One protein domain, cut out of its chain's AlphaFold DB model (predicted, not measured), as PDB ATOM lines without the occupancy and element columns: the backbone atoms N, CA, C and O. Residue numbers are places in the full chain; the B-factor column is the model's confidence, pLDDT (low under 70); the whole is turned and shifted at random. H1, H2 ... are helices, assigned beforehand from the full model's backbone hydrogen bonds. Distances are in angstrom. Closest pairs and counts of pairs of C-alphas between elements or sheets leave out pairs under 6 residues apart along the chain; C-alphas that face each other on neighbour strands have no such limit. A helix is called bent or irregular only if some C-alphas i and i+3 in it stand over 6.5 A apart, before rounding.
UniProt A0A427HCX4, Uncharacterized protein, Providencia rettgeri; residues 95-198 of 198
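Overview. This is residues 95 to 198 of the 198 residues of an uncharacterized protein of Providencia rettgeri (UniProt A0A427HCX4). A short helix, H4, sits in the middle of an elongated helical body, with the other four helices placed round it: the long helices H1 and H3 cross it, the short H2 packs on it by Lys 122 and Leu 178, and H5 turns off from its last residues to lie side by side with the first part of H1, running the opposite way. A long loop, residues 151 to 173, leads from the end of H3 back to H4. The printed part has 104 residues with five named helices, H1 to H5 in chain order, and no named strand; its class is all helix. It is compact, with a radius of gyration of the C-alphas of 13.9 A, and spans 48 by 27 by 24 A.

Arrangement. The longest helix, H1, residues 96 to 115, touches H5, residues 183 to 195, at a shallow tilt of 8 degrees, opposite ways. Their closest C-alphas, those of Val 98 and Ile 190, are 6.0 A apart; H1 touches H5 with residues 97 to 101 alone, and H5 touches H1 with residues 190 to 194 alone. With residues 105 to 109 alone, H1 touches the hub H4, residues 174 to 181, about perpendicular at 79 degrees; the closest C-alphas, Phe 105 and Leu 180, are 5.8 A apart. H3, residues 132 to 150, touches H4 with residues 138 to 145 alone, about perpendicular at 90 degrees, with the C-alphas of Leu 141 and Pro 174 closest at 5.0 A. H2, residues 122 to 127, touches H4 at a steep tilt of 58 degrees; the closest C-alphas, Lys 122 and Leu 178, are 5.0 A apart. H4 and H5 only just touch, and only at the corner, with 3 pairs of C-alphas within 8 A, the closest being Leu 180 and Val 186 at 6.4 A. H1 and H3 are close but not clearly touching, their closest C-alphas, Glu 111 and Ile 144, 7.4 A apart. H5 is apart from H2 and from H3. Every O i to N i+4 pair is within hydrogen-bond range in H2, H3, H4 and H5, and 15 of 16 are in H1.

Along the chain. H1 begins at C-alpha 96 (132.204, 135.095, 48.366) and measures 27.5 A; it is neither bent nor irregular, but only just: C-alphas 111 and 114 are 6.0 A apart. H2 measures 8.9 A, H3 27.3 A and H4 10.7 A. H4 begins at C-alpha 174 (149.441, 119.397, 56.645). H5, 18.6 A, ends at C-alpha 195 (122.960, 125.283, 48.409).

Size, cuts and confidence. The two C-alphas farthest apart, those of Lys 132 and Lys 198, are 48.3 A apart. The printed part has no cut, and the link from H3 to H4 is long, 23 residues. The mean pLDDT of the printed part is 79.4; residues 121, 156 to 169 and 196 to 198 are under 70.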
ATOM      1  N   ASN A  95     128.745 133.379  45.692       84.19
ATOM      2  CA  ASN A  95     129.057 133.260  47.112       84.19
ATOM      3  C   ASN A  95     130.541 133.581  47.355       84.19
ATOM      4  O   ASN A  95     131.414 132.844  46.897       84.19
ATOM      5  N   ASP A  96     130.829 134.649  48.100       82.81
ATOM      6  CA  ASP A  96     132.204 135.095  48.366       82.81
ATOM      7  C   ASP A  96     133.040 134.042  49.098       82.81
ATOM      8  O   ASP A  96     134.217 133.865  48.792       82.81
ATOM      9  N   ASN A  97     132.412 133.226  49.946       80.56
ATOM     10  CA  ASN A  97     133.074 132.119  50.634       80.56
ATOM     11  C   ASN A  97     133.530 131.028  49.656       80.56
ATOM     12  O   ASN A  97     134.573 130.403  49.842       80.56
ATOM     13  N   VAL A  98     132.758 130.804  48.590       86.00
ATOM     14  CA  VAL A  98     133.128 129.869  47.521       86.00
ATOM     15  C   VAL A  98     134.243 130.453  46.664       86.00
ATOM     16  O   VAL A  98     135.179 129.728  46.337       86.00
ATOM     17  N   LYS A  99     134.189 131.751  46.340       87.50
ATOM     18  CA  LYS A  99     135.276 132.425  45.611       87.50
ATOM     19  C   LYS A  99     136.594 132.341  46.383       87.50
ATOM     20  O   LYS A  99     137.613 131.983  45.800       87.50
ATOM     21  N   LEU A 100     136.556 132.602  47.692       86.19
ATOM     22  CA  LEU A 100     137.710 132.467  48.581       86.19
ATOM     23  C   LEU A 100     138.255 131.036  48.579       86.19
ATOM     24  O   LEU A 100     139.440 130.845  48.328       86.19
ATOM     25  N   LEU A 101     137.394 130.026  48.752       87.69
ATOM     26  CA  LEU A 101     137.805 128.618  48.696       87.69
ATOM     27  C   LEU A 101     138.469 128.253  47.356       87.69
ATOM     28  O   LEU A 101     139.499 127.583  47.353       87.69
ATOM     29  N   ILE A 102     137.906 128.691  46.225       90.88
ATOM     30  CA  ILE A 102     138.475 128.434  44.891       90.88
ATOM     31  C   ILE A 102     139.847 129.103  44.747       90.88
ATOM     32  O   ILE A 102     140.771 128.493  44.208       90.88
ATOM     33  N   ASN A 103     140.004 130.334  45.237       90.19
ATOM     34  CA  ASN A 103     141.282 131.043  45.185       90.19
ATOM     35  C   ASN A 103     142.346 130.353  46.042       90.19
ATOM     36  O   ASN A 103     143.442 130.088  45.548       90.19
ATOM     37  N   THR A 104     142.012 129.975  47.276       89.56
ATOM     38  CA  THR A 104     142.927 129.224  48.144       89.56
ATOM     39  C   THR A 104     143.293 127.871  47.538       89.56
ATOM     40  O   THR A 104     144.465 127.500  47.530       89.56
ATOM     41  N   PHE A 105     142.328 127.155  46.953       91.19
ATOM     42  CA  PHE A 105     142.596 125.918  46.217       91.19
ATOM     43  C   PHE A 105     143.617 126.134  45.091       91.19
ATOM     44  O   PHE A 105     144.568 125.365  44.983       91.19
ATOM     45  N   LYS A 106     143.468 127.192  44.280       91.44
ATOM     46  CA  LYS A 106     144.410 127.512  43.188       91.44
ATOM     47  C   LYS A 106     145.836 127.725  43.701       91.44
ATOM     48  O   LYS A 106     146.778 127.243  43.072       91.44
ATOM     49  N   ILE A 107     145.983 128.429  44.822       91.25
ATOM     50  CA  ILE A 107     147.279 128.706  45.453       91.25
ATOM     51  C   ILE A 107     147.920 127.402  45.930       91.25
ATOM     52  O   ILE A 107     149.015 127.064  45.487       91.25
ATOM     53  N   ILE A 108     147.204 126.623  46.745       90.31
ATOM     54  CA  ILE A 108     147.712 125.356  47.285       90.31
ATOM     55  C   ILE A 108     148.036 124.364  46.172       90.31
ATOM     56  O   ILE A 108     149.087 123.731  46.196       90.31
ATOM     57  N   TRP A 109     147.182 124.264  45.153       89.25
ATOM     58  CA  TRP A 109     147.443 123.399  44.010       89.25
ATOM     59  C   TRP A 109     148.737 123.779  43.288       89.25
ATOM     60  O   TRP A 109     149.534 122.909  42.941       89.25
ATOM     61  N   LYS A 110     148.979 125.076  43.077       87.56
ATOM     62  CA  LYS A 110     150.217 125.565  42.463       87.56
ATOM     63  C   LYS A 110     151.440 125.236  43.324       87.56
ATOM     64  O   LYS A 110     152.439 124.768  42.781       87.56
ATOM     65  N   GLU A 111     151.369 125.445  44.636       88.00
ATOM     66  CA  GLU A 111     152.481 125.126  45.539       88.00
ATOM     67  C   GLU A 111     152.766 123.620  45.592       88.00
ATOM     68  O   GLU A 111     153.900 123.192  45.386       88.00
ATOM     69  N   CYS A 112     151.743 122.794  45.804       86.00
ATOM     70  CA  CYS A 112     151.922 121.354  45.942       86.00
ATOM     71  C   CYS A 112     152.256 120.678  44.613       86.00
ATOM     72  O   CYS A 112     153.252 119.967  44.527       86.00
ATOM     73  N   VAL A 113     151.444 120.891  43.576       78.12
ATOM     74  CA  VAL A 113     151.528 120.111  42.334       78.12
ATOM     75  C   VAL A 113     152.593 120.677  41.407       78.12
ATOM     76  O   VAL A 113     153.457 119.937  40.960       78.12
ATOM     77  N   LEU A 114     152.586 121.992  41.158       74.56
ATOM     78  CA  LEU A 114     153.488 122.582  40.162       74.56
ATOM     79  C   LEU A 114     154.910 122.798  40.686       74.56
ATOM     80  O   LEU A 114     155.858 122.637  39.924       74.56
ATOM     81  N   LYS A 115     155.074 123.184  41.958       81.56
ATOM     82  CA  LYS A 115     156.407 123.469  42.519       81.56
ATOM     83  C   LYS A 115     157.034 122.280  43.240       81.56
ATOM     84  O   LYS A 115     158.255 122.149  43.221       81.56
ATOM     85  N   LYS A 116     156.227 121.454  43.910       78.56
ATOM     86  CA  LYS A 116     156.720 120.385  44.792       78.56
ATOM     87  C   LYS A 116     156.435 118.970  44.283       78.56
ATOM     88  O   LYS A 116     156.935 118.025  44.884       78.56
ATOM     89  N   ASN A 117     155.683 118.815  43.187       73.75
ATOM     90  CA  ASN A 117     155.241 117.524  42.641       73.75
ATOM     91  C   ASN A 117     154.556 116.620  43.692       73.75
ATOM     92  O   ASN A 117     154.677 115.397  43.662       73.75
ATOM     93  N   ILE A 118     153.839 117.219  44.646       78.38
ATOM     94  CA  ILE A 118     153.097 116.501  45.685       78.38
ATOM     95  C   ILE A 118     151.668 116.335  45.219       78.38
ATOM     96  O   ILE A 118     150.870 117.276  45.235       78.38
ATOM     97  N   PHE A 119     151.348 115.102  44.847       72.25
ATOM     98  CA  PHE A 119     150.005 114.717  44.475       72.25
ATOM     99  C   PHE A 119     149.575 113.483  45.261       72.25
ATOM    100  O   PHE A 119     149.788 112.349  44.840       72.25
ATOM    101  N   ILE A 120     148.983 113.703  46.433       71.00
ATOM    102  CA  ILE A 120     148.455 112.615  47.247       71.00
ATOM    103  C   ILE A 120     147.105 113.002  47.831       71.00
ATOM    104  O   ILE A 120     146.941 114.074  48.420       71.00
ATOM    105  N   LEU A 121     146.120 112.120  47.669       69.12
ATOM    106  CA  LEU A 121     144.831 112.307  48.317       69.12
ATOM    107  C   LEU A 121     144.988 112.073  49.818       69.12
ATOM    108  O   LEU A 121     145.718 111.174  50.237       69.12
ATOM    109  N   LYS A 122     144.234 112.808  50.644       70.88
ATOM    110  CA  LYS A 122     144.254 112.646  52.108       70.88
ATOM    111  C   LYS A 122     144.199 111.175  52.547       70.88
ATOM    112  O   LYS A 122     145.031 110.728  53.329       70.88
ATOM    113  N   LYS A 123     143.257 110.407  51.990       72.44
ATOM    114  CA  LYS A 123     143.082 108.981  52.314       72.44
ATOM    115  C   LYS A 123     144.276 108.127  51.900       72.44
ATOM    116  O   LYS A 123     144.601 107.174  52.594       72.44
ATOM    117  N   GLU A 124     144.907 108.446  50.773       73.56
ATOM    118  CA  GLU A 124     146.093 107.740  50.277       73.56
ATOM    119  C   GLU A 124     147.309 108.035  51.158       73.56
ATOM    120  O   GLU A 124     148.063 107.126  51.496       73.56
ATOM    121  N   PHE A 125     147.451 109.281  51.614       80.75
ATOM    122  CA  PHE A 125     148.497 109.675  52.553       80.75
ATOM    123  C   PHE A 125     148.337 108.987  53.915       80.75
ATOM    124  O   PHE A 125     149.311 108.487  54.484       80.75
ATOM    125  N   GLU A 126     147.109 108.917  54.433       79.94
ATOM    126  CA  GLU A 126     146.805 108.255  55.706       79.94
ATOM    127  C   GLU A 126     147.221 106.774  55.687       79.94
ATOM    128  O   GLU A 126     147.895 106.323  56.618       79.94
ATOM    129  N   ILE A 127     146.917 106.051  54.602       81.88
ATOM    130  CA  ILE A 127     147.241 104.619  54.446       81.88
ATOM    131  C   ILE A 127     148.678 104.339  53.983       81.88
ATOM    132  O   ILE A 127     149.084 103.175  53.972       81.88
ATOM    133  N   LEU A 128     149.441 105.361  53.576       78.38
ATOM    134  CA  LEU A 128     150.816 105.181  53.111       78.38
ATOM    135  C   LEU A 128     151.654 104.537  54.236       78.38
ATOM    136  O   LEU A 128     151.577 105.011  55.377       78.38
ATOM    137  N   PRO A 129     152.445 103.480  53.976       78.38
ATOM    138  CA  PRO A 129     153.328 102.914  54.992       78.38
ATOM    139  C   PRO A 129     154.328 103.966  55.483       78.38
ATOM    140  O   PRO A 129     154.803 104.795  54.704       78.38
ATOM    141  N   ASP A 130     154.647 103.948  56.780       74.62
ATOM    142  CA  ASP A 130     155.580 104.910  57.377       74.62
ATOM    143  C   ASP A 130     157.030 104.580  56.991       74.62
ATOM    144  O   ASP A 130     157.784 103.931  57.715       74.62
ATOM    145  N   HIS A 131     157.396 104.996  55.784       82.38
ATOM    146  CA  HIS A 131     158.715 104.817  55.197       82.38
ATOM    147  C   HIS A 131     159.247 106.154  54.658       82.38
ATOM    148  O   HIS A 131     158.609 107.200  54.792       82.38
ATOM    149  N   LYS A 132     160.442 106.132  54.054       82.75
ATOM    150  CA  LYS A 132     161.161 107.322  53.559       82.75
ATOM    151  C   LYS A 132     160.264 108.293  52.775       82.75
ATOM    152  O   LYS A 132     160.309 109.487  53.036       82.75
ATOM    153  N   GLU A 133     159.421 107.779  51.886       79.00
ATOM    154  CA  GLU A 133     158.504 108.569  51.056       79.00
ATOM    155  C   GLU A 133     157.457 109.338  51.879       79.00
ATOM    156  O   GLU A 133     157.336 110.553  51.726       79.00
ATOM    157  N   LYS A 134     156.781 108.678  52.836       84.50
ATOM    158  CA  LYS A 134     155.806 109.331  53.732       84.50
ATOM    159  C   LYS A 134     156.435 110.489  54.492       84.50
ATOM    160  O   LYS A 134     155.830 111.548  54.628       84.50
ATOM    161  N   LYS A 135     157.666 110.287  54.974       86.94
ATOM    162  CA  LYS A 135     158.423 111.293  55.728       86.94
ATOM    163  C   LYS A 135     158.810 112.481  54.856       86.94
ATOM    164  O   LYS A 135     158.701 113.611  55.322       86.94
ATOM    165  N   THR A 136     159.226 112.243  53.612       86.81
ATOM    166  CA  THR A 136     159.523 113.316  52.651       86.81
ATOM    167  C   THR A 136     158.276 114.142  52.359       86.81
ATOM    168  O   THR A 136     158.301 115.354  52.551       86.81
ATOM    169  N   ILE A 137     157.164 113.493  51.999       86.44
ATOM    170  CA  ILE A 137     155.896 114.182  51.719       86.44
ATOM    171  C   ILE A 137     155.437 114.975  52.948       86.44
ATOM    172  O   ILE A 137     155.068 116.138  52.826       86.44
ATOM    173  N   LYS A 138     155.508 114.383  54.147       89.38
ATOM    174  CA  LYS A 138     155.121 115.054  55.393       89.38
ATOM    175  C   LYS A 138     155.922 116.336  55.634       89.38
ATOM    176  O   LYS A 138     155.317 117.360  55.928       89.38
ATOM    177  N   LYS A 139     157.249 116.297  55.465       90.69
ATOM    178  CA  LYS A 139     158.115 117.479  55.630       90.69
ATOM    179  C   LYS A 139     157.766 118.596  54.653       90.69
ATOM    180  O   LYS A 139     157.744 119.761  55.033       90.69
ATOM    181  N   GLU A 140     157.488 118.248  53.404       91.06
ATOM    182  CA  GLU A 140     157.094 119.244  52.411       91.06
ATOM    183  C   GLU A 140     155.719 119.844  52.726       91.06
ATOM    184  O   GLU A 140     155.556 121.059  52.663       91.06
ATOM    185  N   LEU A 141     154.746 119.026  53.144       91.56
ATOM    186  CA  LEU A 141     153.441 119.522  53.592       91.56
ATOM    187  C   LEU A 141     153.572 120.444  54.816       91.56
ATOM    188  O   LEU A 141     152.911 121.476  54.870       91.56
ATOM    189  N   GLU A 142     154.437 120.113  55.776       93.44
ATOM    190  CA  GLU A 142     154.750 120.975  56.927       93.44
ATOM    191  C   GLU A 142     155.384 122.303  56.487       93.44
ATOM    192  O   GLU A 142     154.995 123.363  56.976       93.44
ATOM    193  N   SER A 143     156.312 122.266  55.527       92.88
ATOM    194  CA  SER A 143     156.938 123.470  54.971       92.88
ATOM    195  C   SER A 143     155.928 124.372  54.265       92.88
ATOM    196  O   SER A 143     155.980 125.590  54.432       92.88
ATOM    197  N   ILE A 144     155.021 123.795  53.474       91.75
ATOM    198  CA  ILE A 144     153.971 124.553  52.785       91.75
ATOM    199  C   ILE A 144     153.020 125.154  53.821       91.75
ATOM    200  O   ILE A 144     152.726 126.339  53.748       91.75
ATOM    201  N   ALA A 145     152.599 124.386  54.828       91.12
ATOM    202  CA  ALA A 145     151.699 124.875  55.874       91.12
ATOM    203  C   ALA A 145     152.312 126.060  56.635       91.12
ATOM    204  O   ALA A 145     151.647 127.067  56.883       91.12
ATOM    205  N   LYS A 146     153.609 125.981  56.940       92.69
ATOM    206  CA  LYS A 146     154.344 127.081  57.560       92.69
ATOM    207  C   LYS A 146     154.324 128.346  56.691       92.69
ATOM    208  O   LYS A 146     153.902 129.384  57.186       92.69
ATOM    209  N   SER A 147     154.681 128.250  55.406       91.25
ATOM    210  CA  SER A 147     154.631 129.399  54.479       91.25
ATOM    211  C   SER A 147     153.216 129.967  54.358       91.25
ATOM    212  O   SER A 147     153.035 131.180  54.429       91.25
ATOM    213  N   MET A 148     152.194 129.110  54.281       90.31
ATOM    214  CA  MET A 148     150.809 129.572  54.191       90.31
ATOM    215  C   MET A 148     150.364 130.359  55.434       90.31
ATOM    216  O   MET A 148     149.607 131.323  55.321       90.31
ATOM    217  N   THR A 149     150.853 129.954  56.611       88.12
ATOM    218  CA  THR A 149     150.628 130.652  57.886       88.12
ATOM    219  C   THR A 149     151.352 131.996  57.915       88.12
ATOM    220  O   THR A 149     150.743 133.013  58.224       88.12
ATOM    221  N   GLU A 150     152.639 132.015  57.564       89.56
ATOM    222  CA  GLU A 150     153.480 133.222  57.584       89.56
ATOM    223  C   GLU A 150     152.987 134.295  56.601       89.56
ATOM    224  O   GLU A 150     153.022 135.486  56.904       89.56
ATOM    225  N   GLU A 151     152.468 133.875  55.448       87.38
ATOM    226  CA  GLU A 151     151.905 134.760  54.424       87.38
ATOM    227  C   GLU A 151     150.433 135.141  54.690       87.38
ATOM    228  O   GLU A 151     149.823 135.844  53.885       87.38
ATOM    229  N   ASN A 152     149.855 134.723  55.824       83.25
ATOM    230  CA  ASN A 152     148.465 134.988  56.215       83.25
ATOM    231  C   ASN A 152     147.430 134.561  55.153       83.25
ATOM    232  O   ASN A 152     146.419 135.243  54.944       83.25
ATOM    233  N   TYR A 153     147.652 133.432  54.469       83.50
ATOM    234  CA  TYR A 153     146.663 132.932  53.516       83.50
ATOM    235  C   TYR A 153     145.380 132.509  54.218       83.50
ATOM    236  O   TYR A 153     145.392 131.854  55.261       83.50
ATOM    237  N   PHE A 154     144.260 132.815  53.567       77.06
ATOM    238  CA  PHE A 154     142.930 132.449  54.026       77.06
ATOM    239  C   PHE A 154     142.791 130.936  54.242       77.06
ATOM    240  O   PHE A 154     142.848 130.169  53.278       77.06
ATOM    241  N   ILE A 155     142.515 130.534  55.485       74.56
ATOM    242  CA  ILE A 155     142.178 129.158  55.854       74.56
ATOM    243  C   ILE A 155     140.679 128.947  55.612       74.56
ATOM    244  O   ILE A 155     139.860 129.587  56.276       74.56
ATOM    245  N   PRO A 156     140.272 128.047  54.696       67.88
ATOM    246  CA  PRO A 156     138.869 127.712  54.520       67.88
ATOM    247  C   PRO A 156     138.321 127.135  55.841       67.88
ATOM    248  O   PRO A 156     138.863 126.128  56.294       67.88
ATOM    249  N   PRO A 157     137.259 127.696  56.451       57.69
ATOM    250  CA  PRO A 157     136.790 127.393  57.816       57.69
ATOM    251  C   PRO A 157     136.227 125.978  58.061       57.69
ATOM    252  O   PRO A 157     135.343 125.780  58.885       57.69
ATOM    253  N   TYR A 158     136.670 124.964  57.328       52.16
ATOM    254  CA  TYR A 158     135.922 123.730  57.123       52.16
ATOM    255  C   TYR A 158     136.693 122.438  57.366       52.16
ATOM    256  O   TYR A 158     136.281 121.381  56.883       52.16
ATOM    257  N   ILE A 159     137.746 122.486  58.172       51.81
ATOM    258  CA  ILE A 159     138.355 121.255  58.696       51.81
ATOM    259  C   ILE A 159     137.698 120.835  60.011       51.81
ATOM    260  O   ILE A 159     137.770 119.663  60.368       51.81
ATOM    261  N   VAL A 160     136.975 121.747  60.674       47.44
ATOM    262  CA  VAL A 160     136.428 121.502  62.015       47.44
ATOM    263  C   VAL A 160     134.898 121.529  62.072       47.44
ATOM    264  O   VAL A 160     134.343 120.652  62.716       47.44
ATOM    265  N   ASP A 161     134.178 122.433  61.386       50.59
ATOM    266  CA  ASP A 161     132.706 122.410  61.437       50.59
ATOM    267  C   ASP A 161     132.027 123.166  60.301       50.59
ATOM    268  O   ASP A 161     132.641 123.982  59.622       50.59
ATOM    269  N   ASN A 162     130.746 122.889  60.045       51.44
ATOM    270  CA  ASN A 162     130.100 123.351  58.820       51.44
ATOM    271  C   ASN A 162     129.803 124.877  58.718       51.44
ATOM    272  O   ASN A 162     129.115 125.296  57.781       51.44
ATOM    273  N   ASN A 163     130.335 125.699  59.623       51.66
ATOM    274  CA  ASN A 163     130.068 127.132  59.713       51.66
ATOM    275  C   ASN A 163     131.313 127.951  59.357       51.66
ATOM    276  O   ASN A 163     132.357 127.814  59.985       51.66
ATOM    277  N   PHE A 164     131.171 128.844  58.372       50.34
ATOM    278  CA  PHE A 164     132.260 129.669  57.830       50.34
ATOM    279  C   PHE A 164     132.780 130.756  58.797       50.34
ATOM    280  O   PHE A 164     133.699 131.487  58.455       50.34
ATOM    281  N   ASP A 165     132.202 130.884  59.994       46.91
ATOM    282  CA  ASP A 165     132.463 132.019  60.891       46.91
ATOM    283  C   ASP A 165     133.440 131.739  62.042       46.91
ATOM    284  O   ASP A 165     133.749 132.652  62.804       46.91
ATOM    285  N   LYS A 166     133.991 130.522  62.173       50.72
ATOM    286  CA  LYS A 166     135.098 130.294  63.121       50.72
ATOM    287  C   LYS A 166     136.412 130.781  62.509       50.72
ATOM    288  O   LYS A 166     137.121 130.025  61.850       50.72
ATOM    289  N   ARG A 167     136.706 132.065  62.732       51.88
ATOM    290  CA  ARG A 167     137.925 132.786  62.308       51.88
ATOM    291  C   ARG A 167     139.135 132.544  63.222       51.88
ATOM    292  O   ARG A 167     140.141 133.225  63.081       51.88
ATOM    293  N   ASP A 168     139.048 131.581  64.136       56.78
ATOM    294  CA  ASP A 168     140.058 131.373  65.183       56.78
ATOM    295  C   ASP A 168     141.253 130.521  64.729       56.78
ATOM    296  O   ASP A 168     142.222 130.365  65.469       56.78
ATOM    297  N   ILE A 169     141.202 129.946  63.522       66.19
ATOM    298  CA  ILE A 169     142.327 129.188  62.973       66.19
ATOM    299  C   ILE A 169     143.195 130.153  62.176       66.19
ATOM    300  O   ILE A 169     142.800 130.621  61.111       66.19
ATOM    301  N   THR A 170     144.380 130.433  62.708       74.94
ATOM    302  CA  THR A 170     145.414 131.252  62.061       74.94
ATOM    303  C   THR A 170     146.582 130.417  61.546       74.94
ATOM    304  O   THR A 170     147.361 130.899  60.733       74.94
ATOM    305  N   THR A 171     146.682 129.156  61.975       84.31
ATOM    306  CA  THR A 171     147.789 128.257  61.640       84.31
ATOM    307  C   THR A 171     147.324 127.164  60.692       84.31
ATOM    308  O   THR A 171     146.435 126.382  61.027       84.31
ATOM    309  N   TRP A 172     147.969 127.081  59.533       87.88
ATOM    310  CA  TRP A 172     147.783 125.994  58.581       87.88
ATOM    311  C   TRP A 172     148.433 124.701  59.078       87.88
ATOM    312  O   TRP A 172     149.513 124.709  59.672       87.88
ATOM    313  N   THR A 173     147.816 123.567  58.756       88.31
ATOM    314  CA  THR A 173     148.351 122.230  59.027       88.31
ATOM    315  C   THR A 173     148.519 121.404  57.744       88.31
ATOM    316  O   THR A 173     147.845 121.658  56.739       88.31
ATOM    317  N   PRO A 174     149.356 120.346  57.757       88.50
ATOM    318  CA  PRO A 174     149.441 119.397  56.645       88.50
ATOM    319  C   PRO A 174     148.093 118.785  56.234       88.50
ATOM    320  O   PRO A 174     147.884 118.483  55.060       88.50
ATOM    321  N   LEU A 175     147.163 118.603  57.180       83.94
ATOM    322  CA  LEU A 175     145.835 118.053  56.892       83.94
ATOM    323  C   LEU A 175     144.982 119.012  56.058       83.94
ATOM    324  O   LEU A 175     144.173 118.556  55.249       83.94
ATOM    325  N   ASP A 176     145.187 120.314  56.228       85.56
ATOM    326  CA  ASP A 176     144.460 121.359  55.514       85.56
ATOM    327  C   ASP A 176     144.857 121.389  54.044       85.56
ATOM    328  O   ASP A 176     144.011 121.436  53.148       85.56
ATOM    329  N   ILE A 177     146.156 121.248  53.802       88.62
ATOM    330  CA  ILE A 177     146.723 121.115  52.465       88.62
ATOM    331  C   ILE A 177     146.203 119.842  51.798       88.62
ATOM    332  O   ILE A 177     145.691 119.893  50.681       88.62
ATOM    333  N   LEU A 178     146.264 118.704  52.497       86.56
ATOM    334  CA  LEU A 178     145.768 117.423  51.982       86.56
ATOM    335  C   LEU A 178     144.276 117.458  51.642       86.56
ATOM    336  O   LEU A 178     143.848 116.806  50.690       86.56
ATOM    337  N   TYR A 179     143.476 118.202  52.407       84.75
ATOM    338  CA  TYR A 179     142.065 118.405  52.092       84.75
ATOM    339  C   TYR A 179     141.885 119.162  50.773       84.75
ATOM    340  O   TYR A 179     141.062 118.766  49.950       84.75
ATOM    341  N   LEU A 180     142.660 120.227  50.559       87.69
ATOM    342  CA  LEU A 180     142.586 121.025  49.336       87.69
ATOM    343  C   LEU A 180     143.140 120.295  48.110       87.69
ATOM    344  O   LEU A 180     142.697 120.579  47.003       87.69
ATOM    345  N   LEU A 181     144.038 119.322  48.284       86.06
ATOM    346  CA  LEU A 181     144.485 118.452  47.190       86.06
ATOM    347  C   LEU A 181     143.442 117.394  46.789       86.06
ATOM    348  O   LEU A 181     143.494 116.872  45.676       86.06
ATOM    349  N   ASP A 182     142.461 117.099  47.647       84.06
ATOM    350  CA  ASP A 182     141.328 116.235  47.306       84.06
ATOM    351  C   ASP A 182     140.246 117.029  46.554       84.06
ATOM    352  O   ASP A 182     139.290 117.566  47.129       84.06
ATOM    353  N   THR A 183     140.387 117.079  45.228       87.19
ATOM    354  CA  THR A 183     139.492 117.814  44.321       87.19
ATOM    355  C   THR A 183     138.016 117.452  44.498       87.19
ATOM    356  O   THR A 183     137.148 118.327  44.449       87.19
ATOM    357  N   GLN A 184     137.701 116.181  44.756       85.44
ATOM    358  CA  GLN A 184     136.325 115.723  44.953       85.44
ATOM    359  C   GLN A 184     135.742 116.248  46.267       85.44
ATOM    360  O   GLN A 184     134.578 116.672  46.309       85.44
ATOM    361  N   SER A 185     136.549 116.276  47.331       84.25
ATOM    362  CA  SER A 185     136.166 116.906  48.598       84.25
ATOM    363  C   SER A 185     135.893 118.402  48.421       84.25
ATOM    364  O   SER A 185     134.855 118.886  48.889       84.25
ATOM    365  N   VAL A 186     136.740 119.111  47.667       87.75
ATOM    366  CA  VAL A 186     136.553 120.537  47.338       87.75
ATOM    367  C   VAL A 186     135.265 120.763  46.533       87.75
ATOM    368  O   VAL A 186     134.431 121.584  46.925       87.75
ATOM    369  N   ILE A 187     135.024 119.992  45.466       89.62
ATOM    370  CA  ILE A 187     133.797 120.089  44.649       89.62
ATOM    371  C   ILE A 187     132.546 119.840  45.498       89.62
ATOM    372  O   ILE A 187     131.564 120.586  45.412       89.62
ATOM    373  N   SER A 188     132.563 118.791  46.324       87.19
ATOM    374  CA  SER A 188     131.464 118.474  47.242       87.19
ATOM    375  C   SER A 188     131.178 119.648  48.179       87.19
ATOM    376  O   SER A 188     130.016 119.994  48.423       87.19
ATOM    377  N   LYS A 189     132.234 120.316  48.652       85.38
ATOM    378  CA  LYS A 189     132.102 121.458  49.545       85.38
ATOM    379  C   LYS A 189     131.503 122.679  48.873       85.38
ATOM    380  O   LYS A 189     130.547 123.249  49.401       85.38
ATOM    381  N   ILE A 190     131.998 123.022  47.689       87.81
ATOM    382  CA  ILE A 190     131.458 124.113  46.877       87.81
ATOM    383  C   ILE A 190     129.958 123.898  46.624       87.81
ATOM    384  O   ILE A 190     129.151 124.805  46.828       87.81
ATOM    385  N   LYS A 191     129.558 122.671  46.259       87.31
ATOM    386  CA  LYS A 191     128.145 122.321  46.044       87.31
ATOM    387  C   LYS A 191     127.290 122.545  47.291       87.31
ATOM    388  O   LYS A 191     126.166 123.019  47.163       87.31
ATOM    389  N   LYS A 192     127.790 122.211  48.486       84.44
ATOM    390  CA  LYS A 192     127.075 122.468  49.749       84.44
ATOM    391  C   LYS A 192     126.927 123.967  50.014       84.44
ATOM    392  O   LYS A 192     125.827 124.418  50.305       84.44
ATOM    393  N   LEU A 193     127.999 124.738  49.847       79.69
ATOM    394  CA  LEU A 193     127.997 126.187  50.074       79.69
ATOM    395  C   LEU A 193     127.059 126.946  49.136       79.69
ATOM    396  O   LEU A 193     126.367 127.867  49.565       79.69
ATOM    397  N   ASN A 194     126.991 126.536  47.872       81.06
ATOM    398  CA  ASN A 194     126.047 127.113  46.919       81.06
ATOM    399  C   ASN A 194     124.583 126.762  47.249       81.06
ATOM    400  O   ASN A 194     123.689 127.502  46.855       81.06
ATOM    401  N   LYS A 195     124.317 125.665  47.975       78.69
ATOM    402  CA  LYS A 195     122.960 125.283  48.409       78.69
ATOM    403  C   LYS A 195     122.474 126.033  49.650       78.69
ATOM    404  O   LYS A 195     121.271 126.177  49.800       78.69
ATOM    405  N   LEU A 196     123.378 126.500  50.515       64.44
ATOM    406  CA  LEU A 196     123.036 127.216  51.756       64.44
ATOM    407  C   LEU A 196     122.504 128.646  51.524       64.44
ATOM    408  O   LEU A 196     122.059 129.282  52.470       64.44
ATOM    409  N   LYS A 197     122.533 129.152  50.282       54.91
ATOM    410  CA  LYS A 197     121.883 130.409  49.864       54.91
ATOM    411  C   LYS A 197     120.743 130.141  48.868       54.91
ATOM    412  O   LYS A 197     120.784 130.626  47.736       54.91
ATOM    413  N   LYS A 198     119.754 129.346  49.277       42.97
ATOM    414  CA  LYS A 198     118.407 129.360  48.694       42.97
ATOM    415  C   LYS A 198     117.400 129.658  49.785       42.97
ATOM    416  O   LYS A 198     117.549 129.039  50.859       42.97
TER     417      LYS A 198